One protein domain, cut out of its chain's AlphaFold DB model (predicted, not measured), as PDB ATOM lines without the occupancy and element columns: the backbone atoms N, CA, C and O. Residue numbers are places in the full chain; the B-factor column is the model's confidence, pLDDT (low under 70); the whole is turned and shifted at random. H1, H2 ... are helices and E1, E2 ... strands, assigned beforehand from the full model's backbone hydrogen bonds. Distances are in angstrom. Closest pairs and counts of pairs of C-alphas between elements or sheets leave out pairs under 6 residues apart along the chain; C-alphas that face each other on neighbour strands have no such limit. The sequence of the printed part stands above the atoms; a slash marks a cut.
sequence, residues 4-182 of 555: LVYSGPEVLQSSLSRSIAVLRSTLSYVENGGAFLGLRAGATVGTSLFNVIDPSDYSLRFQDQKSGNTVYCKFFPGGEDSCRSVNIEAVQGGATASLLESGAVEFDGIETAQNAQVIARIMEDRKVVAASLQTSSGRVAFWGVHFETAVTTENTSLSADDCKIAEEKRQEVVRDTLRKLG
ATOM      1  N   LEU A   4      -0.971 -16.784 -26.617       76.94
ATOM      2  CA  LEU A   4      -1.155 -17.669 -25.475       76.94
ATOM      3  C   LEU A   4      -1.721 -18.994 -25.987       76.94
ATOM      4  O   LEU A   4      -2.820 -19.024 -26.535       76.94
ATOM      5  N   VAL A   5      -0.953 -20.071 -25.836       75.81
ATOM      6  CA  VAL A   5      -1.352 -21.419 -26.256       75.81
ATOM      7  C   VAL A   5      -1.799 -22.203 -25.029       75.81
ATOM      8  O   VAL A   5      -1.101 -22.208 -24.015       75.81
ATOM      9  N   TYR A   6      -2.944 -22.872 -25.114       75.31
ATOM     10  CA  TYR A   6      -3.421 -23.771 -24.069       75.31
ATOM     11  C   TYR A   6      -3.854 -25.096 -24.691       75.31
ATOM     12  O   TYR A   6      -4.712 -25.121 -25.571       75.31
ATOM     13  N   SER A   7      -3.256 -26.187 -24.221       67.56
ATOM     14  CA  SER A   7      -3.685 -27.555 -24.507       67.56
ATOM     15  C   SER A   7      -4.271 -28.119 -23.219       67.56
ATOM     16  O   SER A   7      -3.677 -27.938 -22.154       67.56
ATOM     17  N   GLY A   8      -5.449 -28.741 -23.295       57.66
ATOM     18  CA  GLY A   8      -6.093 -29.344 -22.127       57.66
ATOM     19  C   GLY A   8      -5.136 -30.285 -21.366       57.66
ATOM     20  O   GLY A   8      -4.281 -30.915 -21.986       57.66
ATOM     21  N   PRO A   9      -5.223 -30.370 -20.030       50.88
ATOM     22  CA  PRO A   9      -4.344 -31.230 -19.240       50.88
ATOM     23  C   PRO A   9      -4.671 -32.712 -19.453       50.88
ATOM     24  O   PRO A   9      -5.837 -33.095 -19.433       50.88
ATOM     25  N   GLU A  10      -3.639 -33.554 -19.564       47.50
ATOM     26  CA  GLU A  10      -3.782 -35.022 -19.534       47.50
ATOM     27  C   GLU A  10      -4.248 -35.533 -18.162       47.50
ATOM     28  O   GLU A  10      -4.860 -36.590 -18.066       47.50
ATOM     29  N   VAL A  11      -4.003 -34.771 -17.087       38.84
ATOM     30  CA  VAL A  11      -4.370 -35.145 -15.714       38.84
ATOM     31  C   VAL A  11      -4.746 -33.896 -14.906       38.84
ATOM     32  O   VAL A  11      -3.884 -33.186 -14.387       38.84
ATOM     33  N   LEU A  12      -6.042 -33.612 -14.749       38.47
ATOM     34  CA  LEU A  12      -6.533 -32.667 -13.735       38.47
ATOM     35  C   LEU A  12      -6.828 -33.413 -12.434       38.47
ATOM     36  O   LEU A  12      -7.937 -33.889 -12.216       38.47
ATOM     37  N   GLN A  13      -5.839 -33.468 -11.538       31.56
ATOM     38  CA  GLN A  13      -6.081 -33.795 -10.127       31.56
ATOM     39  C   GLN A  13      -5.437 -32.837  -9.112       31.56
ATOM     40  O   GLN A  13      -5.495 -33.109  -7.917       31.56
ATOM     41  N   SER A  14      -4.898 -31.669  -9.495       34.47
ATOM     42  CA  SER A  14      -4.405 -30.717  -8.479       34.47
ATOM     43  C   SER A  14      -4.776 -29.244  -8.720       34.47
ATOM     44  O   SER A  14      -4.166 -28.512  -9.492       34.47
ATOM     45  N   SER A  15      -5.762 -28.796  -7.931       37.59
ATOM     46  CA  SER A  15      -6.197 -27.414  -7.648       37.59
ATOM     47  C   SER A  15      -7.070 -26.688  -8.693       37.59
ATOM     48  O   SER A  15      -6.596 -25.990  -9.587       37.59
ATOM     49  N   LEU A  16      -8.394 -26.733  -8.479       42.00
ATOM     50  CA  LEU A  16      -9.386 -25.888  -9.168       42.00
ATOM     51  C   LEU A  16      -9.067 -24.375  -9.095       42.00
ATOM     52  O   LEU A  16      -9.419 -23.623 -10.002       42.00
ATOM     53  N   SER A  17      -8.393 -23.907  -8.039       37.06
ATOM     54  CA  SER A  17      -8.086 -22.484  -7.823       37.06
ATOM     55  C   SER A  17      -7.034 -21.925  -8.787       37.06
ATOM     56  O   SER A  17      -7.176 -20.789  -9.243       37.06
ATOM     57  N   ARG A  18      -6.014 -22.718  -9.159       44.41
ATOM     58  CA  ARG A  18      -5.032 -22.322 -10.185       44.41
ATOM     59  C   ARG A  18      -5.673 -22.238 -11.570       44.41
ATOM     60  O   ARG A  18      -5.344 -21.331 -12.325       44.41
ATOM     61  N   SER A  19      -6.634 -23.115 -11.867       62.16
ATOM     62  CA  SER A  19      -7.354 -23.103 -13.145       62.16
ATOM     63  C   SER A  19      -8.144 -21.798 -13.341       62.16
ATOM     64  O   SER A  19      -7.985 -21.140 -14.364       62.16
ATOM     65  N   ILE A  20      -8.885 -21.323 -12.330       64.81
ATOM     66  CA  ILE A  20      -9.692 -20.089 -12.450       64.81
ATOM     67  C   ILE A  20      -8.829 -18.833 -12.649       64.81
ATOM     68  O   ILE A  20      -9.173 -17.974 -13.464       64.81
ATOM     69  N   ALA A  21      -7.721 -18.696 -11.913       64.69
ATOM     70  CA  ALA A  21      -6.837 -17.537 -12.050       64.69
ATOM     71  C   ALA A  21      -6.198 -17.474 -13.450       64.69
ATOM     72  O   ALA A  21      -6.147 -16.403 -14.059       64.69
ATOM     73  N   VAL A  22      -5.776 -18.628 -13.981       68.25
ATOM     74  CA  VAL A  22      -5.246 -18.751 -15.347       68.25
ATOM     75  C   VAL A  22      -6.309 -18.361 -16.368       68.25
ATOM     76  O   VAL A  22      -6.056 -17.481 -17.183       68.25
ATOM     77  N   LEU A  23      -7.519 -18.918 -16.270       73.81
ATOM     78  CA  LEU A  23      -8.618 -18.624 -17.196       73.81
ATOM     79  C   LEU A  23      -8.994 -17.132 -17.203       73.81
ATOM     80  O   LEU A  23      -9.173 -16.544 -18.270       73.81
ATOM     81  N   ARG A  24      -9.040 -16.476 -16.033       73.81
ATOM     82  CA  ARG A  24      -9.270 -15.019 -15.939       73.81
ATOM     83  C   ARG A  24      -8.151 -14.207 -16.580       73.81
ATOM     84  O   ARG A  24      -8.424 -13.229 -17.271       73.81
ATOM     85  N   SER A  25      -6.904 -14.614 -16.361       77.38
ATOM     86  CA  SER A  25      -5.736 -13.935 -16.927       77.38
ATOM     87  C   SER A  25      -5.700 -14.087 -18.447       77.38
ATOM     88  O   SER A  25      -5.427 -13.126 -19.159       77.38
ATOM     89  N   THR A  26      -6.052 -15.271 -18.957       81.19
ATOM     90  CA  THR A  26      -6.218 -15.539 -20.387       81.19
ATOM     91  C   THR A  26      -7.314 -14.677 -21.002       81.19
ATOM     92  O   THR A  26      -7.090 -14.083 -22.055       81.19
ATOM     93  N   LEU A  27      -8.476 -14.573 -20.351       81.19
ATOM     94  CA  LEU A  27      -9.565 -13.724 -20.831       81.19
ATOM     95  C   LEU A  27      -9.118 -12.262 -20.922       81.19
ATOM     96  O   LEU A  27      -9.190 -11.665 -21.995       81.19
ATOM     97  N   SER A  28      -8.566 -11.732 -19.828       82.44
ATOM     98  CA  SER A  28      -8.063 -10.359 -19.774       82.44
ATOM     99  C   SER A  28      -6.978 -10.102 -20.825       82.44
ATOM    100  O   SER A  28      -6.958  -9.047 -21.452       82.44
ATOM    101  N   TYR A  29      -6.097 -11.072 -21.080       84.50
ATOM    102  CA  TYR A  29      -5.077 -10.963 -22.119       84.50
ATOM    103  C   TYR A  29      -5.686 -10.771 -23.516       84.50
ATOM    104  O   TYR A  29      -5.271  -9.876 -24.253       84.50
ATOM    105  N   VAL A  30      -6.689 -11.576 -23.879       86.62
ATOM    106  CA  VAL A  30      -7.363 -11.473 -25.185       86.62
ATOM    107  C   VAL A  30      -8.206 -10.199 -25.279       86.62
ATOM    108  O   VAL A  30      -8.180  -9.531 -26.308       86.62
ATOM    109  N   GLU A  31      -8.900  -9.811 -24.208       83.56
ATOM    110  CA  GLU A  31      -9.668  -8.556 -24.135       83.56
ATOM    111  C   GLU A  31      -8.788  -7.304 -24.265       83.56
ATOM    112  O   GLU A  31      -9.253  -6.265 -24.734       83.56
ATOM    113  N   ASN A  32      -7.500  -7.400 -23.941       84.38
ATOM    114  CA  ASN A  32      -6.518  -6.335 -24.154       84.38
ATOM    115  C   ASN A  32      -5.784  -6.443 -25.504       84.38
ATOM    116  O   ASN A  32      -4.726  -5.849 -25.698       84.38
ATOM    117  N   GLY A  33      -6.335  -7.199 -26.455       86.50
ATOM    118  CA  GLY A  33      -5.802  -7.315 -27.811       86.50
ATOM    119  C   GLY A  33      -4.806  -8.449 -28.032       86.50
ATOM    120  O   GLY A  33      -4.199  -8.544 -29.101       86.50
ATOM    121  N   GLY A  34      -4.646  -9.332 -27.047       88.38
ATOM    122  CA  GLY A  34      -3.859 -10.549 -27.167       88.38
ATOM    123  C   GLY A  34      -4.444 -11.562 -28.156       88.38
ATOM    124  O   GLY A  34      -5.592 -11.470 -28.600       88.38
ATOM    125  N   ALA A  35      -3.628 -12.558 -28.495       91.69
ATOM    126  CA  ALA A  35      -4.017 -13.680 -29.338       91.69
ATOM    127  C   ALA A  35      -4.007 -15.001 -28.548       91.69
ATOM    128  O   ALA A  35      -3.079 -15.246 -27.778       91.69
ATOM    129  N   PHE A  36      -5.008 -15.859 -28.747       90.62
ATOM    130  CA  PHE A  36      -5.151 -17.144 -28.058       90.62
ATOM    131  C   PHE A  36      -5.289 -18.309 -29.038       90.62
ATOM    132  O   PHE A  36      -6.036 -18.216 -30.011       90.62
ATOM    133  N   LEU A  37      -4.615 -19.419 -28.747       91.06
ATOM    134  CA  LEU A  37      -4.736 -20.681 -29.471       91.06
ATOM    135  C   LEU A  37      -5.122 -21.803 -28.499       91.06
ATOM    136  O   LEU A  37      -4.328 -22.184 -27.639       91.06
ATOM    137  N   GLY A  38      -6.331 -22.340 -28.651       88.50
ATOM    138  CA  GLY A  38      -6.796 -23.518 -27.924       88.50
ATOM    139  C   GLY A  38      -6.548 -24.791 -28.727       88.50
ATOM    140  O   GLY A  38      -7.122 -24.956 -29.802       88.50
ATOM    141  N   LEU A  39      -5.714 -25.684 -28.197       86.44
ATOM    142  CA  LEU A  39      -5.473 -27.022 -28.739       86.44
ATOM    143  C   LEU A  39      -6.389 -28.032 -28.047       86.44
ATOM    144  O   LEU A  39      -6.633 -27.913 -26.841       86.44
ATOM    145  N   ARG A  40      -6.868 -29.032 -28.795       83.44
ATOM    146  CA  ARG A  40      -7.850 -30.028 -28.326       83.44
ATOM    147  C   ARG A  40      -9.095 -29.366 -27.729       83.44
ATOM    148  O   ARG A  40      -9.568 -29.708 -26.641       83.44
ATOM    149  N   ALA A  41      -9.572 -28.340 -28.427       85.31
ATOM    150  CA  ALA A  41     -10.600 -27.436 -27.941       85.31
ATOM    151  C   ALA A  41     -11.733 -27.290 -28.953       85.31
ATOM    152  O   ALA A  41     -11.492 -27.037 -30.134       85.31
ATOM    153  N   GLY A  42     -12.961 -27.420 -28.457       86.44
ATOM    154  CA  GLY A  42     -14.185 -27.143 -29.200       86.44
ATOM    155  C   GLY A  42     -14.706 -25.746 -28.909       86.44
ATOM    156  O   GLY A  42     -14.329 -25.122 -27.908       86.44
ATOM    157  N   ALA A  43     -15.591 -25.262 -29.774       87.75
ATOM    158  CA  ALA A  43     -16.155 -23.925 -29.669       87.75
ATOM    159  C   ALA A  43     -17.657 -23.920 -29.973       87.75
ATOM    160  O   ALA A  43     -18.083 -24.301 -31.059       87.75
ATOM    161  N   THR A  44     -18.449 -23.422 -29.027       86.00
ATOM    162  CA  THR A  44     -19.901 -23.253 -29.174       86.00
ATOM    163  C   THR A  44     -20.244 -21.770 -29.148       86.00
ATOM    164  O   THR A  44     -19.854 -21.061 -28.219       86.00
ATOM    165  N   VAL A  45     -20.990 -21.278 -30.135       82.19
ATOM    166  CA  VAL A  45     -21.464 -19.887 -30.155       82.19
ATOM    167  C   VAL A  45     -22.835 -19.790 -29.489       82.19
ATOM    168  O   VAL A  45     -23.812 -20.366 -29.957       82.19
ATOM    169  N   GLY A  46     -22.924 -19.025 -28.403       74.44
ATOM    170  CA  GLY A  46     -24.182 -18.662 -27.759       74.44
ATOM    171  C   GLY A  46     -24.622 -17.242 -28.114       74.44
ATOM    172  O   GLY A  46     -23.833 -16.296 -28.029       74.44
ATOM    173  N   THR A  47     -25.902 -17.088 -28.458       61.09
ATOM    174  CA  THR A  47     -26.591 -15.793 -28.556       61.09
ATOM    175  C   THR A  47     -27.465 -15.588 -27.318       61.09
ATOM    176  O   THR A  47     -28.057 -16.535 -26.801       61.09
ATOM    177  N   SER A  48     -27.552 -14.350 -26.819       51.22
ATOM    178  CA  SER A  48     -28.179 -14.017 -25.526       51.22
ATOM    179  C   SER A  48     -29.690 -14.285 -25.424       51.22
ATOM    180  O   SER A  48     -30.269 -14.038 -24.369       51.22
ATOM    181  N   LEU A  49     -30.342 -14.769 -26.487       42.81
ATOM    182  CA  LEU A  49     -31.801 -14.836 -26.566       42.81
ATOM    183  C   LEU A  49     -32.397 -16.253 -26.579       42.81
ATOM    184  O   LEU A  49     -33.567 -16.367 -26.230       42.81
ATOM    185  N   PHE A  50     -31.657 -17.321 -26.930       42.28
ATOM    186  CA  PHE A  50     -32.293 -18.644 -27.126       42.28
ATOM    187  C   PHE A  50     -31.499 -19.896 -26.723       42.28
ATOM    188  O   PHE A  50     -32.114 -20.953 -26.604       42.28
ATOM    189  N   ASN A  51     -30.196 -19.812 -26.436       49.25
ATOM    190  CA  ASN A  51     -29.426 -20.977 -25.982       49.25
ATOM    191  C   ASN A  51     -29.048 -20.814 -24.508       49.25
ATOM    192  O   ASN A  51     -28.130 -20.067 -24.168       49.25
ATOM    193  N   VAL A  52     -29.759 -21.522 -23.624       48.25
ATOM    194  CA  VAL A  52     -29.333 -21.714 -22.231       48.25
ATOM    195  C   VAL A  52     -28.148 -22.678 -22.253       48.25
ATOM    196  O   VAL A  52     -28.303 -23.882 -22.100       48.25
ATOM    197  N   ILE A  53     -26.963 -22.144 -22.536       55.78
ATOM    198  CA  ILE A  53     -25.701 -22.860 -22.362       55.78
ATOM    199  C   ILE A  53     -25.379 -22.776 -20.873       55.78
ATOM    200  O   ILE A  53     -25.260 -21.663 -20.357       55.78
ATOM    201  N   ASP A  54     -25.272 -23.913 -20.178       55.69
ATOM    202  CA  ASP A  54     -24.840 -23.926 -18.778       55.69
ATOM    203  C   ASP A  54     -23.396 -23.391 -18.703       55.69
ATOM    204  O   ASP A  54     -22.468 -24.042 -19.191       55.69
ATOM    205  N   PRO A  55     -23.159 -22.200 -18.121       53.94
ATOM    206  CA  PRO A  55     -21.824 -21.614 -18.084       53.94
ATOM    207  C   PRO A  55     -20.840 -22.426 -17.235       53.94
ATOM    208  O   PRO A  55     -19.638 -22.185 -17.326       53.94
ATOM    209  N   SER A  56     -21.330 -23.345 -16.393       57.53
ATOM    210  CA  SER A  56     -20.499 -24.199 -15.541       57.53
ATOM    211  C   SER A  56     -19.810 -25.340 -16.304       57.53
ATOM    212  O   SER A  56     -18.769 -25.814 -15.850       57.53
ATOM    213  N   ASP A  57     -20.302 -25.698 -17.497       55.41
ATOM    214  CA  ASP A  57     -19.735 -26.752 -18.354       55.41
ATOM    215  C   ASP A  57     -18.566 -26.279 -19.240       55.41
ATOM    216  O   ASP A  57     -17.911 -27.089 -19.908       55.41
ATOM    217  N   TYR A  58     -18.285 -24.972 -19.266       61.12
ATOM    218  CA  TYR A  58     -17.292 -24.377 -20.158       61.12
ATOM    219  C   TYR A  58     -16.182 -23.675 -19.389       61.12
ATOM    220  O   TYR A  58     -16.395 -22.848 -18.507       61.12
ATOM    221  N   SER A  59     -14.955 -23.985 -19.790       66.50
ATOM    222  CA  SER A  59     -13.748 -23.492 -19.128       66.50
ATOM    223  C   SER A  59     -13.444 -22.020 -19.420       66.50
ATOM    224  O   SER A  59     -12.934 -21.313 -18.557       66.50
ATOM    225  N   LEU A  60     -13.741 -21.532 -20.625       79.19
ATOM    226  CA  LEU A  60     -13.345 -20.199 -21.076       79.19
ATOM    227  C   LEU A  60     -14.406 -19.644 -22.030       79.19
ATOM    228  O   LEU A  60     -15.022 -20.403 -22.772       79.19
ATOM    229  N   ARG A  61     -14.619 -18.326 -22.036       84.75
ATOM    230  CA  ARG A  61     -15.564 -17.676 -22.952       84.75
ATOM    231  C   ARG A  61     -14.992 -16.389 -23.515       84.75
ATOM    232  O   ARG A  61     -14.329 -15.663 -22.787       84.75
ATOM    233  N   PHE A  62     -15.300 -16.086 -24.766       83.94
ATOM    234  CA  PHE A  62     -14.880 -14.863 -25.439       83.94
ATOM    235  C   PHE A  62     -16.096 -14.143 -25.994       83.94
ATOM    236  O   PHE A  62     -16.855 -14.713 -26.776       83.94
ATOM    237  N   GLN A  63     -16.282 -12.894 -25.585       77.88
ATOM    238  CA  GLN A  63     -17.386 -12.076 -26.055       77.88
ATOM    239  C   GLN A  63     -16.902 -11.112 -27.133       77.88
ATOM    240  O   GLN A  63     -15.839 -10.502 -27.009       77.88
ATOM    241  N   ASP A  64     -17.705 -10.948 -28.175       75.62
ATOM    242  CA  ASP A  64     -17.573  -9.810 -29.069       75.62
ATOM    243  C   ASP A  64     -18.665  -8.784 -28.766       75.62
ATOM    244  O   ASP A  64     -19.855  -9.037 -28.943       75.62
ATOM    245  N   GLN A  65     -18.248  -7.602 -28.324       70.81
ATOM    246  CA  GLN A  65     -19.138  -6.491 -28.006       70.81
ATOM    247  C   GLN A  65     -19.869  -5.939 -29.239       70.81
ATOM    248  O   GLN A  65     -20.921  -5.328 -29.078       70.81
ATOM    249  N   LYS A  66     -19.345  -6.142 -30.460       72.12
ATOM    250  CA  LYS A  66     -19.978  -5.640 -31.692       72.12
ATOM    251  C   LYS A  66     -21.151  -6.509 -32.137       72.12
ATOM    252  O   LYS A  66     -22.206  -5.974 -32.458       72.12
ATOM    253  N   SER A  67     -20.969  -7.828 -32.166       72.38
ATOM    254  CA  SER A  67     -22.025  -8.777 -32.549       72.38
ATOM    255  C   SER A  67     -22.918  -9.212 -31.382       72.38
ATOM    256  O   SER A  67     -24.015  -9.711 -31.611       72.38
ATOM    257  N   GLY A  68     -22.466  -9.052 -30.134       73.12
ATOM    258  CA  GLY A  68     -23.145  -9.573 -28.943       73.12
ATOM    259  C   GLY A  68     -22.984 -11.087 -28.749       73.12
ATOM    260  O   GLY A  68     -23.477 -11.631 -27.760       73.12
ATOM    261  N   ASN A  69     -22.278 -11.768 -29.656       78.00
ATOM    262  CA  ASN A  69     -22.026 -13.201 -29.584       78.00
ATOM    263  C   ASN A  69     -21.030 -13.526 -28.470       78.00
ATOM    264  O   ASN A  69     -20.031 -12.826 -28.277       78.00
ATOM    265  N   THR A  70     -21.272 -14.636 -27.774       80.62
ATOM    266  CA  THR A  70     -20.307 -15.222 -26.839       80.62
ATOM    267  C   THR A  70     -19.902 -16.595 -27.342       80.62
ATOM    268  O   THR A  70     -20.756 -17.446 -27.570       80.62
ATOM    269  N   VAL A  71     -18.603 -16.820 -27.508       81.62
ATOM    270  CA  VAL A  71     -18.058 -18.131 -27.862       81.62
ATOM    271  C   VAL A  71     -17.560 -18.809 -26.604       81.62
ATOM    272  O   VAL A  71     -16.704 -18.273 -25.903       81.62
ATOM    273  N   TYR A  72     -18.098 -19.985 -26.329       83.12
ATOM    274  CA  TYR A  72     -17.745 -20.825 -25.200       83.12
ATOM    275  C   TYR A  72     -16.760 -21.899 -25.656       83.12
ATOM    276  O   TYR A  72     -16.968 -22.555 -26.674       83.12
ATOM    277  N   CYS A  73     -15.682 -22.065 -24.900       83.12
ATOM    278  CA  CYS A  73     -14.596 -22.991 -25.186       83.12
ATOM    279  C   CYS A  73     -14.621 -24.162 -24.207       83.12
ATOM    280  O   CYS A  73     -14.636 -23.983 -22.979       83.12
ATOM    281  N   LYS A  74     -14.561 -25.368 -24.769       79.56
ATOM    282  CA  LYS A  74     -14.509 -26.623 -24.023       79.56
ATOM    283  C   LYS A  74     -13.251 -27.389 -24.409       79.56
ATOM    284  O   LYS A  74     -13.055 -27.705 -25.580       79.56
ATOM    285  N   PHE A  75     -12.407 -27.672 -23.422       77.31
ATOM    286  CA  PHE A  75     -11.258 -28.558 -23.593       77.31
ATOM    287  C   PHE A  75     -11.681 -29.985 -23.297       77.31
ATOM    288  O   PHE A  75     -12.390 -30.233 -22.319       77.31
ATOM    289  N   PHE A  76     -11.225 -30.911 -24.127       69.81
ATOM    290  CA  PHE A  76     -11.546 -32.319 -23.968       69.81
ATOM    291  C   PHE A  76     -10.359 -33.048 -23.324       69.81
ATOM    292  O   PHE A  76      -9.238 -32.948 -23.829       69.81
ATOM    293  N   PRO A  77     -10.568 -33.749 -22.194       56.53
ATOM    294  CA  PRO A  77      -9.551 -34.611 -21.615       56.53
ATOM    295  C   PRO A  77      -9.514 -35.918 -22.416       56.53
ATOM    296  O   PRO A  77     -10.355 -36.793 -22.229       56.53
ATOM    297  N   GLY A  78      -8.566 -36.035 -23.340       55.53
ATOM    298  CA  GLY A  78      -8.300 -37.255 -24.099       55.53
ATOM    299  C   GLY A  78      -6.808 -37.568 -24.072       55.53
ATOM    300  O   GLY A  78      -5.995 -36.681 -24.345       55.53
ATOM    301  N   GLY A  79      -6.460 -38.803 -23.701       54.78
ATOM    302  CA  GLY A  79      -5.110 -39.351 -23.854       54.78
ATOM    303  C   GLY A  79      -4.893 -39.906 -25.263       54.78
ATOM    304  O   GLY A  79      -5.856 -40.198 -25.973       54.78
ATOM    305  N   GLU A  80      -3.632 -40.063 -25.663       54.84
ATOM    306  CA  GLU A  80      -3.227 -40.520 -27.006       54.84
ATOM    307  C   GLU A  80      -3.633 -41.976 -27.330       54.84
ATOM    308  O   GLU A  80      -3.587 -42.391 -28.488       54.84
ATOM    309  N   ASP A  81      -4.111 -42.736 -26.338       53.62
ATOM    310  CA  ASP A  81      -4.378 -44.180 -26.419       53.62
ATOM    311  C   ASP A  81      -5.557 -44.582 -27.338       53.62
ATOM    312  O   ASP A  81      -5.816 -45.771 -27.536       53.62
ATOM    313  N   SER A  82      -6.276 -43.623 -27.935       60.91
ATOM    314  CA  SER A  82      -7.332 -43.887 -28.929       60.91
ATOM    315  C   SER A  82      -7.379 -42.861 -30.070       60.91
ATOM    316  O   SER A  82      -8.463 -42.476 -30.519       60.91
ATOM    317  N   CYS A  83      -6.220 -42.379 -30.522       71.19
ATOM    318  CA  CYS A  83      -6.137 -41.470 -31.664       71.19
ATOM    319  C   CYS A  83      -6.451 -42.186 -32.986       71.19
ATOM    320  O   CYS A  83      -5.932 -43.268 -33.262       71.19
ATOM    321  N   ARG A  84      -7.253 -41.550 -33.847       78.69
ATOM    322  CA  ARG A  84      -7.422 -41.965 -35.251       78.69
ATOM    323  C   ARG A  84      -6.901 -40.888 -36.195       78.69
ATOM    324  O   ARG A  84      -7.001 -39.705 -35.887       78.69
ATOM    325  N   SER A  85      -6.371 -41.297 -37.346       80.62
ATOM    326  CA  SER A  85      -5.997 -40.360 -38.409       80.62
ATOM    327  C   SER A  85      -7.248 -39.870 -39.141       80.62
ATOM    328  O   SER A  85      -8.108 -40.675 -39.503       80.62
ATOM    329  N   VAL A  86      -7.350 -38.559 -39.345       86.44
ATOM    330  CA  VAL A  86      -8.422 -37.889 -40.086       86.44
ATOM    331  C   VAL A  86      -7.824 -36.967 -41.140       86.44
ATOM    332  O   VAL A  86      -6.863 -36.237 -40.887       86.44
ATOM    333  N   ASN A  87      -8.410 -36.976 -42.335       87.81
ATOM    334  CA  ASN A  87      -8.022 -36.061 -43.401       87.81
ATOM    335  C   ASN A  87      -8.837 -34.782 -43.301       87.81
ATOM    336  O   ASN A  87     -10.071 -34.818 -43.317       87.81
ATOM    337  N   ILE A  88      -8.147 -33.653 -43.228       90.00
ATOM    338  CA  ILE A  88      -8.758 -32.336 -43.157       90.00
ATOM    339  C   ILE A  88      -8.484 -31.526 -44.418       90.00
ATOM    340  O   ILE A  88      -7.480 -31.725 -45.098       90.00
ATOM    341  N   GLU A  89      -9.363 -30.573 -44.693       90.69
ATOM    342  CA  GLU A  89      -9.219 -29.556 -45.728       90.69
ATOM    343  C   GLU A  89      -9.379 -28.168 -45.096       90.69
ATOM    344  O   GLU A  89     -10.381 -27.880 -44.431       90.69
ATOM    345  N   ALA A  90      -8.389 -27.303 -45.301       86.75
ATOM    346  CA  ALA A  90      -8.442 -25.899 -44.941       86.75
ATOM    347  C   ALA A  90      -9.413 -25.157 -45.867       86.75
ATOM    348  O   ALA A  90      -9.321 -25.225 -47.091       86.75
ATOM    349  N   VAL A  91     -10.338 -24.402 -45.276       84.06
ATOM    350  CA  VAL A  91     -11.393 -23.689 -46.018       84.06
ATOM    351  C   VAL A  91     -10.818 -22.577 -46.898       84.06
ATOM    352  O   VAL A  91     -11.350 -22.287 -47.966       84.06
ATOM    353  N   GLN A  92      -9.728 -21.948 -46.461       74.56
ATOM    354  CA  GLN A  92      -8.965 -20.994 -47.263       74.56
ATOM    355  C   GLN A  92      -7.710 -21.681 -47.794       74.56
ATOM    356  O   GLN A  92      -7.023 -22.361 -47.041       74.56
ATOM    357  N   GLY A  93      -7.428 -21.509 -49.086       67.94
ATOM    358  CA  GLY A  93      -6.265 -22.105 -49.752       67.94
ATOM    359  C   GLY A  93      -6.452 -23.560 -50.196       67.94
ATOM    360  O   GLY A  93      -5.767 -23.983 -51.119       67.94
ATOM    361  N   GLY A  94      -7.400 -24.308 -49.615       73.75
ATOM    362  CA  GLY A  94      -7.677 -25.701 -49.996       73.75
ATOM    363  C   GLY A  94      -6.584 -26.692 -49.582       73.75
ATOM    364  O   GLY A  94      -6.559 -27.819 -50.072       73.75
ATOM    365  N   ALA A  95      -5.663 -26.284 -48.701       78.69
ATOM    366  CA  ALA A  95      -4.609 -27.152 -48.189       78.69
ATOM    367  C   ALA A  95      -5.219 -28.349 -47.443       78.69
ATOM    368  O   ALA A  95      -6.145 -28.188 -46.648       78.69
ATOM    369  N   THR A  96      -4.706 -29.552 -47.686       81.12
ATOM    370  CA  THR A  96      -5.206 -30.788 -47.064       81.12
ATOM    371  C   THR A  96      -4.165 -31.405 -46.147       81.12
ATOM    372  O   THR A  96      -3.010 -31.479 -46.521       81.12
ATOM    373  N   ALA A  97      -4.525 -31.882 -44.961       82.00
ATOM    374  CA  ALA A  97      -3.560 -32.498 -44.044       82.00
ATOM    375  C   ALA A  97      -4.153 -33.736 -43.369       82.00
ATOM    376  O   ALA A  97      -5.349 -33.770 -43.090       82.00
ATOM    377  N   SER A  98      -3.320 -34.735 -43.086       83.12
ATOM    378  CA  SER A  98      -3.703 -35.906 -42.289       83.12
ATOM    379  C   SER A  98      -3.259 -35.689 -40.846       83.12
ATOM    380  O   SER A  98      -2.064 -35.571 -40.590       83.12
ATOM    381  N   LEU A  99      -4.208 -35.591 -39.916       84.25
ATOM    382  CA  LEU A  99      -3.970 -35.249 -38.509       84.25
ATOM    383  C   LEU A  99      -4.563 -36.301 -37.579       84.25
ATOM    384  O   LEU A  99      -5.424 -37.075 -37.983       84.25
ATOM    385  N   LEU A 100      -4.135 -36.303 -36.319       82.38
ATOM    386  CA  LEU A 100      -4.706 -37.186 -35.305       82.38
ATOM    387  C   LEU A 100      -5.906 -36.527 -34.617       82.38
ATOM    388  O   LEU A 100      -5.889 -35.340 -34.300       82.38
ATOM    389  N   GLU A 101      -6.938 -37.313 -34.343       82.56
ATOM    390  CA  GLU A 101      -8.116 -36.919 -33.572       82.56
ATOM    391  C   GLU A 101      -8.233 -37.805 -32.324       82.56
ATOM    392  O   GLU A 101      -8.342 -39.029 -32.447       82.56
ATOM    393  N   SER A 102      -8.235 -37.192 -31.134       73.75
ATOM    394  CA  SER A 102      -8.467 -37.854 -29.840       73.75
ATOM    395  C   SER A 102      -9.864 -37.523 -29.306       73.75
ATOM    396  O   SER A 102     -10.066 -36.681 -28.434       73.75
ATOM    397  N   GLY A 103     -10.864 -38.217 -29.848       70.00
ATOM    398  CA  GLY A 103     -12.263 -38.034 -29.462       70.00
ATOM    399  C   GLY A 103     -12.970 -36.897 -30.204       70.00
ATOM    400  O   GLY A 103     -12.360 -36.073 -30.879       70.00
ATOM    401  N   ALA A 104     -14.301 -36.889 -30.113       66.94
ATOM    402  CA  ALA A 104     -15.132 -35.935 -30.836       66.94
ATOM    403  C   ALA A 104     -15.136 -34.573 -30.129       66.94
ATOM    404  O   ALA A 104     -15.673 -34.430 -29.030       66.94
ATOM    405  N   VAL A 105     -14.556 -33.574 -30.788       76.25
ATOM    406  CA  VAL A 105     -14.598 -32.175 -30.366       76.25
ATOM    407  C   VAL A 105     -15.684 -31.452 -31.158       76.25
ATOM    408  O   VAL A 105     -15.679 -31.468 -32.387       76.25
ATOM    409  N   GLU A 106     -16.620 -30.809 -30.463       84.06
ATOM    410  CA  GLU A 106     -17.761 -30.153 -31.107       84.06
ATOM    411  C   GLU A 106     -17.497 -28.677 -31.423       84.06
ATOM    412  O   GLU A 106     -16.943 -27.918 -30.620       84.06
ATOM    413  N   PHE A 107     -17.951 -28.270 -32.607       89.00
ATOM    414  CA  PHE A 107     -17.994 -26.888 -33.060       89.00
ATOM    415  C   PHE A 107     -19.427 -26.561 -33.470       89.00
ATOM    416  O   PHE A 107     -19.894 -27.037 -34.503       89.00
ATOM    417  N   ASP A 108     -20.120 -25.755 -32.667       87.50
ATOM    418  CA  ASP A 108     -21.542 -25.458 -32.856       87.50
ATOM    419  C   ASP A 108     -21.791 -23.949 -32.986       87.50
ATOM    420  O   ASP A 108     -21.157 -23.127 -32.320       87.50
ATOM    421  N   GLY A 109     -22.681 -23.565 -33.900       85.31
ATOM    422  CA  GLY A 109     -23.002 -22.168 -34.214       85.31
ATOM    423  C   GLY A 109     -21.876 -21.359 -34.881       85.31
ATOM    424  O   GLY A 109     -22.057 -20.176 -35.156       85.31
ATOM    425  N   ILE A 110     -20.719 -21.964 -35.169       88.25
ATOM    426  CA  ILE A 110     -19.562 -21.270 -35.763       88.25
ATOM    427  C   ILE A 110     -19.863 -20.763 -37.175       88.25
ATOM    428  O   ILE A 110     -19.457 -19.662 -37.533       88.25
ATOM    429  N   GLU A 111     -20.579 -21.546 -37.979       87.25
ATOM    430  CA  GLU A 111     -20.843 -21.221 -39.387       87.25
ATOM    431  C   GLU A 111     -21.776 -20.020 -39.566       87.25
ATOM    432  O   GLU A 111     -21.735 -19.347 -40.594       87.25
ATOM    433  N   THR A 112     -22.619 -19.752 -38.572       84.25
ATOM    434  CA  THR A 112     -23.609 -18.670 -38.597       84.25
ATOM    435  C   THR A 112     -23.141 -17.429 -37.837       84.25
ATOM    436  O   THR A 112     -23.770 -16.372 -37.928       84.25
ATOM    437  N   ALA A 113     -22.030 -17.520 -37.103       82.31
ATOM    438  CA  ALA A 113     -21.499 -16.428 -36.306       82.31
ATOM    439  C   ALA A 113     -20.703 -15.432 -37.159       82.31
ATOM    440  O   ALA A 113     -19.682 -15.767 -37.751       82.31
ATOM    441  N   GLN A 114     -21.124 -14.164 -37.163       79.38
ATOM    442  CA  GLN A 114     -20.504 -13.107 -37.978       79.38
ATOM    443  C   GLN A 114     -19.023 -12.842 -37.664       79.38
ATOM    444  O   GLN A 114     -18.282 -12.366 -38.521       79.38
ATOM    445  N   ASN A 115     -18.595 -13.115 -36.434       80.56
ATOM    446  CA  ASN A 115     -17.234 -12.882 -35.959       80.56
ATOM    447  C   ASN A 115     -16.353 -14.142 -35.982       80.56
ATOM    448  O   ASN A 115     -15.173 -14.052 -35.634       80.56
ATOM    449  N   ALA A 116     -16.902 -15.292 -36.386       86.44
ATOM    450  CA  ALA A 116     -16.178 -16.551 -36.483       86.44
ATOM    451  C   ALA A 116     -15.924 -16.938 -37.946       86.44
ATOM    452  O   ALA A 116     -16.668 -16.582 -38.857       86.44
ATOM    453  N   GLN A 117     -14.848 -17.680 -38.178       89.44
ATOM    454  CA  GLN A 117     -14.507 -18.247 -39.476       89.44
ATOM    455  C   GLN A 117     -14.052 -19.685 -39.287       89.44
ATOM    456  O   GLN A 117     -13.196 -19.966 -38.448       89.44
ATOM    457  N   VAL A 118     -14.582 -20.589 -40.105       92.44
ATOM    458  CA  VAL A 118     -14.096 -21.970 -40.165       92.44
ATOM    459  C   VAL A 118     -12.696 -21.972 -40.780       92.44
ATOM    460  O   VAL A 118     -12.474 -21.395 -41.845       92.44
ATOM    461  N   ILE A 119     -11.746 -22.614 -40.104       92.38
ATOM    462  CA  ILE A 119     -10.374 -22.786 -40.587       92.38
ATOM    463  C   ILE A 119     -10.265 -24.082 -41.386       92.38
ATOM    464  O   ILE A 119      -9.748 -24.044 -42.499       92.38
ATOM    465  N   ALA A 120     -10.762 -25.199 -40.848       92.25
ATOM    466  CA  ALA A 120     -10.632 -26.512 -41.472       92.25
ATOM    467  C   ALA A 120     -11.822 -27.434 -41.176       92.25
ATOM    468  O   ALA A 120     -12.520 -27.279 -40.166       92.25
ATOM    469  N   ARG A 121     -12.029 -28.404 -42.071       93.06
ATOM    470  CA  ARG A 121     -13.073 -29.432 -41.987       93.06
ATOM    471  C   ARG A 121     -12.504 -30.820 -42.216       93.06
ATOM    472  O   ARG A 121     -11.578 -30.956 -43.006       93.06
ATOM    473  N   ILE A 122     -13.110 -31.839 -41.617       90.25
ATOM    474  CA  ILE A 122     -12.867 -33.232 -42.014       90.25
ATOM    475  C   ILE A 122     -13.404 -33.431 -43.434       90.25
ATOM    476  O   ILE A 122     -14.503 -32.983 -43.766       90.25
ATOM    477  N   MET A 123     -12.630 -34.085 -44.293       89.50
ATOM    478  CA  MET A 123     -13.007 -34.304 -45.690       89.50
ATOM    479  C   MET A 123     -14.208 -35.246 -45.837       89.50
ATOM    480  O   MET A 123     -15.069 -34.998 -46.676       89.50
ATOM    481  N   GLU A 124     -14.269 -36.294 -45.014       87.81
ATOM    482  CA  GLU A 124     -15.254 -37.382 -45.097       87.81
ATOM    483  C   GLU A 124     -16.683 -36.928 -44.774       87.81
ATOM    484  O   GLU A 124     -17.611 -37.246 -45.515       87.81
ATOM    485  N   ASP A 125     -16.868 -36.175 -43.684       88.69
ATOM    486  CA  ASP A 125     -18.191 -35.787 -43.176       88.69
ATOM    487  C   ASP A 125     -18.407 -34.265 -43.093       88.69
ATOM    488  O   ASP A 125     -19.462 -33.810 -42.646       88.69
ATOM    489  N   ARG A 126     -17.433 -33.467 -43.557       90.69
ATOM    490  CA  ARG A 126     -17.460 -31.991 -43.600       90.69
ATOM    491  C   ARG A 126     -17.596 -31.305 -42.239       90.69
ATOM    492  O   ARG A 126     -17.800 -30.082 -42.207       90.69
ATOM    493  N   LYS A 127     -17.428 -32.035 -41.130       90.62
ATOM    494  CA  LYS A 127     -17.466 -31.457 -39.782       90.62
ATOM    495  C   LYS A 127     -16.357 -30.437 -39.584       90.62
ATOM    496  O   LYS A 127     -15.230 -30.627 -40.037       90.62
ATOM    497  N   VAL A 128     -16.691 -29.348 -38.896       92.56
ATOM    498  CA  VAL A 128     -15.730 -28.319 -38.496       92.56
ATOM    499  C   VAL A 128     -14.806 -28.890 -37.425       92.56
ATOM    500  O   VAL A 128     -15.280 -29.433 -36.435       92.56
ATOM    501  N   VAL A 129     -13.498 -28.733 -37.622       91.31
ATOM    502  CA  VAL A 129     -12.467 -29.158 -36.653       91.31
ATOM    503  C   VAL A 129     -11.551 -28.027 -36.217       91.31
ATOM    504  O   VAL A 129     -10.759 -28.192 -35.291       91.31
ATOM    505  N   ALA A 130     -11.648 -26.877 -36.879       92.56
ATOM    506  CA  ALA A 130     -10.912 -25.694 -36.492       92.56
ATOM    507  C   ALA A 130     -11.671 -24.424 -36.862       92.56
ATOM    508  O   ALA A 130     -12.272 -24.330 -37.937       92.56
ATOM    509  N   ALA A 131     -11.595 -23.422 -35.992       92.62
ATOM    510  CA  ALA A 131     -12.249 -22.135 -36.176       92.62
ATOM    511  C   ALA A 131     -11.405 -20.997 -35.599       92.62
ATOM    512  O   ALA A 131     -10.730 -21.164 -34.587       92.62
ATOM    513  N   SER A 132     -11.467 -19.824 -36.226       91.38
ATOM    514  CA  SER A 132     -10.923 -18.572 -35.696       91.38
ATOM    515  C   SER A 132     -12.043 -17.602 -35.365       91.38
ATOM    516  O   SER A 132     -13.063 -17.574 -36.046       91.38
ATOM    517  N   LEU A 133     -11.818 -16.767 -34.362       87.88
ATOM    518  CA  LEU A 133     -12.732 -15.745 -33.888       87.88
ATOM    519  C   LEU A 133     -11.970 -14.433 -33.707       87.88
ATOM    520  O   LEU A 133     -10.903 -14.396 -33.087       87.88
ATOM    521  N   GLN A 134     -12.550 -13.351 -34.205       85.50
ATOM    522  CA  GLN A 134     -12.113 -12.002 -33.874       85.50
ATOM    523  C   GLN A 134     -12.961 -11.509 -32.694       85.50
ATOM    524  O   GLN A 134     -14.186 -11.432 -32.796       85.50
ATOM    525  N   THR A 135     -12.326 -11.198 -31.564       81.94
ATOM    526  CA  THR A 135     -12.999 -10.462 -30.484       81.94
ATOM    527  C   THR A 135     -12.894  -8.964 -30.763       81.94
ATOM    528  O   THR A 135     -12.280  -8.534 -31.744       81.94
ATOM    529  N   SER A 136     -13.494  -8.141 -29.906       77.62
ATOM    530  CA  SER A 136     -13.533  -6.688 -30.102       77.62
ATOM    531  C   SER A 136     -12.142  -6.050 -30.209       77.62
ATOM    532  O   SER A 136     -11.983  -5.050 -30.909       77.62
ATOM    533  N   SER A 137     -11.143  -6.656 -29.568       83.50
ATOM    534  CA  SER A 137      -9.748  -6.200 -29.526       83.50
ATOM    535  C   SER A 137      -8.739  -7.305 -29.864       83.50
ATOM    536  O   SER A 137      -7.683  -7.002 -30.416       83.50
ATOM    537  N   GLY A 138      -9.039  -8.571 -29.562       88.62
ATOM    538  CA  GLY A 138      -8.121  -9.709 -29.653       88.62
ATOM    539  C   GLY A 138      -8.508 -10.762 -30.688       88.62
ATOM    540  O   GLY A 138      -9.473 -10.627 -31.440       88.62
ATOM    541  N   ARG A 139      -7.712 -11.831 -30.741       91.69
ATOM    542  CA  ARG A 139      -7.832 -12.911 -31.732       91.69
ATOM    543  C   ARG A 139      -7.797 -14.271 -31.071       91.69
ATOM    544  O   ARG A 139      -7.030 -14.484 -30.140       91.69
ATOM    545  N   VAL A 140      -8.597 -15.199 -31.565       91.38
ATOM    546  CA  VAL A 140      -8.723 -16.533 -30.978       91.38
ATOM    547  C   VAL A 140      -8.771 -17.564 -32.099       91.38
ATOM    548  O   VAL A 140      -9.393 -17.325 -33.132       91.38
ATOM    549  N   ALA A 141      -8.122 -18.705 -31.914       93.00
ATOM    550  CA  ALA A 141      -8.262 -19.870 -32.775       93.00
ATOM    551  C   ALA A 141      -8.390 -21.133 -31.924       93.00
ATOM    552  O   ALA A 141      -7.767 -21.246 -30.869       93.00
ATOM    553  N   PHE A 142      -9.188 -22.080 -32.400       91.50
ATOM    554  CA  PHE A 142      -9.423 -23.366 -31.762       91.50
ATOM    555  C   PHE A 142      -9.204 -24.482 -32.766       91.50
ATOM    556  O   PHE A 142      -9.619 -24.364 -33.920       91.50
ATOM    557  N   TRP A 143      -8.581 -25.553 -32.295       91.94
ATOM    558  CA  TRP A 143      -8.320 -26.766 -33.049       91.94
ATOM    559  C   TRP A 143      -8.744 -27.971 -32.213       91.94
ATOM    560  O   TRP A 143      -8.243 -28.165 -31.106       91.94
ATOM    561  N   GLY A 144      -9.682 -28.760 -32.733       88.56
ATOM    562  CA  GLY A 144     -10.151 -29.991 -32.095       88.56
ATOM    563  C   GLY A 144      -9.268 -31.205 -32.381       88.56
ATOM    564  O   GLY A 144      -9.252 -32.141 -31.594       88.56
ATOM    565  N   VAL A 145      -8.502 -31.161 -33.471       87.44
ATOM    566  CA  VAL A 145      -7.539 -32.198 -33.872       87.44
ATOM    567  C   VAL A 145      -6.107 -31.787 -33.520       87.44
ATOM    568  O   VAL A 145      -5.810 -30.598 -33.386       87.44
ATOM    569  N   HIS A 146      -5.220 -32.771 -33.413       85.00
ATOM    570  CA  HIS A 146      -3.806 -32.615 -33.082       85.00
ATOM    571  C   HIS A 146      -2.994 -32.092 -34.267       85.00
ATOM    572  O   HIS A 146      -2.219 -32.816 -34.895       85.00
ATOM    573  N   PHE A 147      -3.180 -30.821 -34.609       84.88
ATOM    574  CA  PHE A 147      -2.370 -30.193 -35.649       84.88
ATOM    575  C   PHE A 147      -0.966 -29.813 -35.161       84.88
ATOM    576  O   PHE A 147      -0.120 -29.478 -35.986       84.88
ATOM    577  N   GLU A 148      -0.694 -29.879 -33.854       83.12
ATOM    578  CA  GLU A 148       0.626 -29.682 -33.247       83.12
ATOM    579  C   GLU A 148       1.572 -30.878 -33.431       83.12
ATOM    580  O   GLU A 148       2.790 -30.689 -33.440       83.12
ATOM    581  N   THR A 149       1.028 -32.081 -33.622       81.19
ATOM    582  CA  THR A 149       1.798 -33.320 -33.772       81.19
ATOM    583  C   THR A 149       2.288 -33.469 -35.212       81.19
ATOM    584  O   THR A 149       1.518 -33.299 -36.157       81.19
ATOM    585  N   ALA A 150       3.578 -33.767 -35.391       81.19
ATOM    586  CA  ALA A 150       4.162 -34.008 -36.711       81.19
ATOM    587  C   ALA A 150       3.612 -35.295 -37.341       81.19
ATOM    588  O   ALA A 150       3.342 -36.260 -36.628       81.19
ATOM    589  N   VAL A 151       3.485 -35.330 -38.666       79.25
ATOM    590  CA  VAL A 151       3.058 -36.534 -39.394       79.25
ATOM    591  C   VAL A 151       4.273 -37.423 -39.655       79.25
ATOM    592  O   VAL A 151       5.217 -37.008 -40.324       79.25
ATOM    593  N   THR A 152       4.269 -38.645 -39.124       79.31
ATOM    594  CA  THR A 152       5.367 -39.609 -39.272       79.31
ATOM    595  C   THR A 152       4.842 -40.994 -39.647       79.31
ATOM    596  O   THR A 152       3.652 -41.296 -39.540       79.31
ATOM    597  N   THR A 153       5.745 -41.880 -40.065       76.44
ATOM    598  CA  THR A 153       5.414 -43.294 -40.306       76.44
ATOM    599  C   THR A 153       5.114 -44.055 -39.011       76.44
ATOM    600  O   THR A 153       4.611 -45.170 -39.064       76.44
ATOM    601  N   GLU A 154       5.448 -43.493 -37.844       75.19
ATOM    602  CA  GLU A 154       5.162 -44.105 -36.538       75.19
ATOM    603  C   GLU A 154       3.717 -43.859 -36.100       75.19
ATOM    604  O   GLU A 154       3.120 -44.705 -35.439       75.19
ATOM    605  N   ASN A 155       3.144 -42.712 -36.479       70.25
ATOM    606  CA  ASN A 155       1.791 -42.321 -36.087       70.25
ATOM    607  C   ASN A 155       0.768 -42.374 -37.235       70.25
ATOM    608  O   ASN A 155      -0.407 -42.073 -37.026       70.25
ATOM    609  N   THR A 156       1.180 -42.805 -38.431       70.38
ATOM    610  CA  THR A 156       0.294 -43.020 -39.580       70.38
ATOM    611  C   THR A 156       0.631 -44.303 -40.335       70.38
ATOM    612  O   THR A 156       1.724 -44.845 -40.226       70.38
ATOM    613  N   SER A 157      -0.304 -44.778 -41.158       77.00
ATOM    614  CA  SER A 157      -0.081 -45.884 -42.098       77.00
ATOM    615  C   SER A 157       0.451 -45.423 -43.465       77.00
ATOM    616  O   SER A 157       0.316 -46.154 -44.446       77.00
ATOM    617  N   LEU A 158       0.958 -44.188 -43.568       77.12
ATOM    618  CA  LEU A 158       1.443 -43.602 -44.819       77.12
ATOM    619  C   LEU A 158       2.857 -44.100 -45.157       77.12
ATOM    620  O   LEU A 158       3.618 -44.510 -44.280       77.12
ATOM    621  N   SER A 159       3.227 -44.034 -46.439       80.38
ATOM    622  CA  SER A 159       4.624 -44.220 -46.849       80.38
ATOM    623  C   SER A 159       5.499 -43.055 -46.356       80.38
ATOM    624  O   SER A 159       4.983 -42.004 -45.971       80.38
ATOM    625  N   ALA A 160       6.827 -43.208 -46.369       76.00
ATOM    626  CA  ALA A 160       7.741 -42.133 -45.964       76.00
ATOM    627  C   ALA A 160       7.602 -40.877 -46.851       76.00
ATOM    628  O   ALA A 160       7.585 -39.757 -46.334       76.00
ATOM    629  N   ASP A 161       7.437 -41.063 -48.164       76.12
ATOM    630  CA  ASP A 161       7.227 -39.967 -49.117       76.12
ATOM    631  C   ASP A 161       5.882 -39.267 -48.878       76.12
ATOM    632  O   ASP A 161       5.809 -38.036 -48.846       76.12
ATOM    633  N   ASP A 162       4.824 -40.041 -48.622       77.38
ATOM    634  CA  ASP A 162       3.502 -39.490 -48.313       77.38
ATOM    635  C   ASP A 162       3.484 -38.758 -46.963       77.38
ATOM    636  O   ASP A 162       2.841 -37.714 -46.848       77.38
ATOM    637  N   CYS A 163       4.217 -39.248 -45.951       77.31
ATOM    638  CA  CYS A 163       4.383 -38.554 -44.668       77.31
ATOM    639  C   CYS A 163       5.013 -37.179 -44.866       77.31
ATOM    640  O   CYS A 163       4.545 -36.204 -44.287       77.31
ATOM    641  N   LYS A 164       6.045 -37.083 -45.713       77.62
ATOM    642  CA  LYS A 164       6.706 -35.811 -46.015       77.62
ATOM    643  C   LYS A 164       5.734 -34.814 -46.649       77.62
ATOM    644  O   LYS A 164       5.645 -33.678 -46.193       77.62
ATOM    645  N   ILE A 165       4.964 -35.250 -47.648       80.38
ATOM    646  CA  ILE A 165       3.950 -34.408 -48.305       80.38
ATOM    647  C   ILE A 165       2.866 -33.981 -47.303       80.38
ATOM    648  O   ILE A 165       2.464 -32.819 -47.276       80.38
ATOM    649  N   ALA A 166       2.374 -34.905 -46.476       79.75
ATOM    650  CA  ALA A 166       1.356 -34.610 -45.471       79.75
ATOM    651  C   ALA A 166       1.864 -33.628 -44.403       79.75
ATOM    652  O   ALA A 166       1.133 -32.720 -44.004       79.75
ATOM    653  N   GLU A 167       3.119 -33.771 -43.980       83.56
ATOM    654  CA  GLU A 167       3.782 -32.883 -43.030       83.56
ATOM    655  C   GLU A 167       3.967 -31.469 -43.599       83.56
ATOM    656  O   GLU A 167       3.650 -30.495 -42.916       83.56
ATOM    657  N   GLU A 168       4.386 -31.329 -44.861       82.50
ATOM    658  CA  GLU A 168       4.476 -30.029 -45.546       82.50
ATOM    659  C   GLU A 168       3.119 -29.306 -45.560       82.50
ATOM    660  O   GLU A 168       3.021 -28.127 -45.201       82.50
ATOM    661  N   LYS A 169       2.038 -30.024 -45.887       84.38
ATOM    662  CA  LYS A 169       0.690 -29.444 -45.889       84.38
ATOM    663  C   LYS A 169       0.170 -29.143 -44.480       84.38
ATOM    664  O   LYS A 169      -0.480 -28.119 -44.272       84.38
ATOM    665  N   ARG A 170       0.476 -29.978 -43.478       86.81
ATOM    666  CA  ARG A 170       0.180 -29.659 -42.071       86.81
ATOM    667  C   ARG A 170       0.868 -28.358 -41.665       86.81
ATOM    668  O   ARG A 170       0.228 -27.499 -41.058       86.81
ATOM    669  N   GLN A 171       2.146 -28.188 -42.002       85.56
ATOM    670  CA  GLN A 171       2.891 -26.968 -41.697       85.56
ATOM    671  C   GLN A 171       2.263 -25.738 -42.360       85.56
ATOM    672  O   GLN A 171       2.175 -24.692 -41.721       85.56
ATOM    673  N   GLU A 172       1.769 -25.846 -43.594       85.81
ATOM    674  CA  GLU A 172       1.018 -24.770 -44.255       85.81
ATOM    675  C   GLU A 172      -0.216 -24.350 -43.435       85.81
ATOM    676  O   GLU A 172      -0.379 -23.171 -43.105       85.81
ATOM    677  N   VAL A 173      -1.017 -25.323 -42.996       87.38
ATOM    678  CA  VAL A 173      -2.216 -25.102 -42.173       87.38
ATOM    679  C   VAL A 173      -1.882 -24.489 -40.802       87.38
ATOM    680  O   VAL A 173      -2.574 -23.571 -40.334       87.38
ATOM    681  N   VAL A 174      -0.798 -24.942 -40.160       88.00
ATOM    682  CA  VAL A 174      -0.281 -24.343 -38.916       88.00
ATOM    683  C   VAL A 174       0.067 -22.877 -39.156       88.00
ATOM    684  O   VAL A 174      -0.363 -21.995 -38.408       88.00
ATOM    685  N   ARG A 175       0.820 -22.590 -40.221       86.50
ATOM    686  CA  ARG A 175       1.268 -21.236 -40.554       86.50
ATOM    687  C   ARG A 175       0.089 -20.307 -40.830       86.50
ATOM    688  O   ARG A 175       0.070 -19.187 -40.324       86.50
ATOM    689  N   ASP A 176      -0.925 -20.762 -41.552       86.88
ATOM    690  CA  ASP A 176      -2.133 -19.970 -41.795       86.88
ATOM    691  C   ASP A 176      -2.900 -19.654 -40.512       86.88
ATOM    692  O   ASP A 176      -3.347 -18.520 -40.316       86.88
ATOM    693  N   THR A 177      -2.980 -20.612 -39.587       90.00
ATOM    694  CA  THR A 177      -3.561 -20.382 -38.258       90.00
ATOM    695  C   THR A 177      -2.785 -19.308 -37.492       90.00
ATOM    696  O   THR A 177      -3.378 -18.364 -36.966       90.00
ATOM    697  N   LEU A 178      -1.452 -19.393 -37.459       89.25
ATOM    698  CA  LEU A 178      -0.615 -18.418 -36.752       89.25
ATOM    699  C   LEU A 178      -0.695 -17.013 -37.380       89.25
ATOM    700  O   LEU A 178      -0.744 -16.018 -36.650       89.25
ATOM    701  N   ARG A 179      -0.789 -16.909 -38.713       87.75
ATOM    702  CA  ARG A 179      -1.037 -15.631 -39.408       87.75
ATOM    703  C   ARG A 179      -2.388 -15.033 -39.026       87.75
ATOM    704  O   ARG A 179      -2.457 -13.838 -38.743       87.75
ATOM    705  N   LYS A 180      -3.449 -15.848 -38.956       87.00
ATOM    706  CA  LYS A 180      -4.782 -15.409 -38.498       87.00
ATOM    707  C   LYS A 180      -4.749 -14.870 -37.072       87.00
ATOM    708  O   LYS A 180      -5.427 -13.891 -36.779       87.00
ATOM    709  N   LEU A 181      -3.900 -15.433 -36.212       90.12
ATOM    710  CA  LEU A 181      -3.644 -14.931 -34.859       90.12
ATOM    711  C   LEU A 181      -2.768 -13.670 -34.812       90.12
ATOM    712  O   LEU A 181      -2.608 -13.073 -33.749       90.12
ATOM    713  N   GLY A 182      -2.245 -13.216 -35.953       86.44
ATOM    714  CA  GLY A 182      -1.468 -11.986 -36.065       86.44
ATOM    715  C   GLY A 182       0.024 -12.129 -35.917       86.44
ATOM    716  O   GLY A 182       0.696 -11.116 -35.714       86.44
TER     717      GLY A 182
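What this domain is: This is residues 4 to 182 of the 555 residues of the protein "BPL/LPL catalytic domain-containing protein" of Phlebia centrifuga (UniProt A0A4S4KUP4). A strongly twisted sheet of seven strands curls like part of a barrel; a small sheet of three strands covers part of it as a sandwich, and the long helix H2 packs on one face of the large sheet. The other helix, H1, lies at the side of the two sheets and only grazes each of them, and residues 13 to 18, of which 16 to 18 belong to H1, stick out. The printed part has 179 residues, with named elements in the order E1 H1 E2 E3 E4 E5 E6 E7 E8 E9 E10 H2. The large sheet, order E1 E2 E10 E9 E8 E6 E7, is mixed; the small one, E3 E5 E4, is antiparallel. The class is mixed, helices and strands; the whole is compact, radius of gyration of the C-alphas 16.3 A, with spans of 49 by 38 by 29 A.

How they stand to each other: E1, residues 4 to 7, and E2, residues 35 to 39, are parallel neighbours at 11 degrees, with N 6 and O 37 3.0 A apart. With H1, residues 16 to 31, they form a strand-helix-strand unit, two parallel neighbour strands with a helix between, whose crossover is right-handed. E3, residues 41 to 46, E5, residues 70 to 75, and E4, residues 60 to 63, are antiparallel, with N 42 to O 74 at 2.9 A and N 62 to O 71 at 2.8 A; E4 and E5 are a hairpin. H1 only grazes this sheet, with residues 20 to 31; its closest C-alphas to E4 are those of Leu 23 and Leu 60, 6.3 A. E6, residues 84 to 90, and E7, residues 96 to 101, are a hairpin, with N 86 to O 99 at 2.8 A. E8, residues 116 to 122, E9, residues 128 to 134, and E10, residues 139 to 143, form a meander, each the antiparallel neighbour of the one before, with N 119 to O 130 and N 133 to O 140 both at 2.8 A. E8 is antiparallel to E6, N 89 to O 121 at 2.8 A, and E10 is parallel to E2, N 36 to O 139 at 2.8 A. In the sandwich, two sheets face to face, the facing parts are 9.3 A centre to centre; the closest C-alphas of E3 and E10 are those of Ala 41 and Trp 143, 5.6 A. H2, residues 160 to 180, is on one face of the large sheet, making two layers, and touches E7, closest C-alphas Ala 97 and Arg 170, 5.1 A. H1 and H2 are apart; in both, every O i to N i+4 pair is within hydrogen-bond range.

Where its parts are: E1 begins at C-alpha 4, (-1.155, -17.669, -25.475). H1 is 22.9 A long, E6 18.8 A, E8 17.9 A and E9 17.3 A. H2, 30.4 A, ends at C-alpha 180, (-4.782, -15.409, -38.498).

The domain as a whole: The two C-alphas farthest apart, of Leu 49 and Ala 160, are 51.8 A apart. The printed part has no cut. The links E3 to E4, E7 to E8 and E10 to H2 are long; in the second, residues 107 to 108 pair parallel with 43 to 44 of E3. Mean pLDDT of the printed part is 77.1; residues 7 to 22, 47 to 59, 76 to 82, 93 and 104 are under 70.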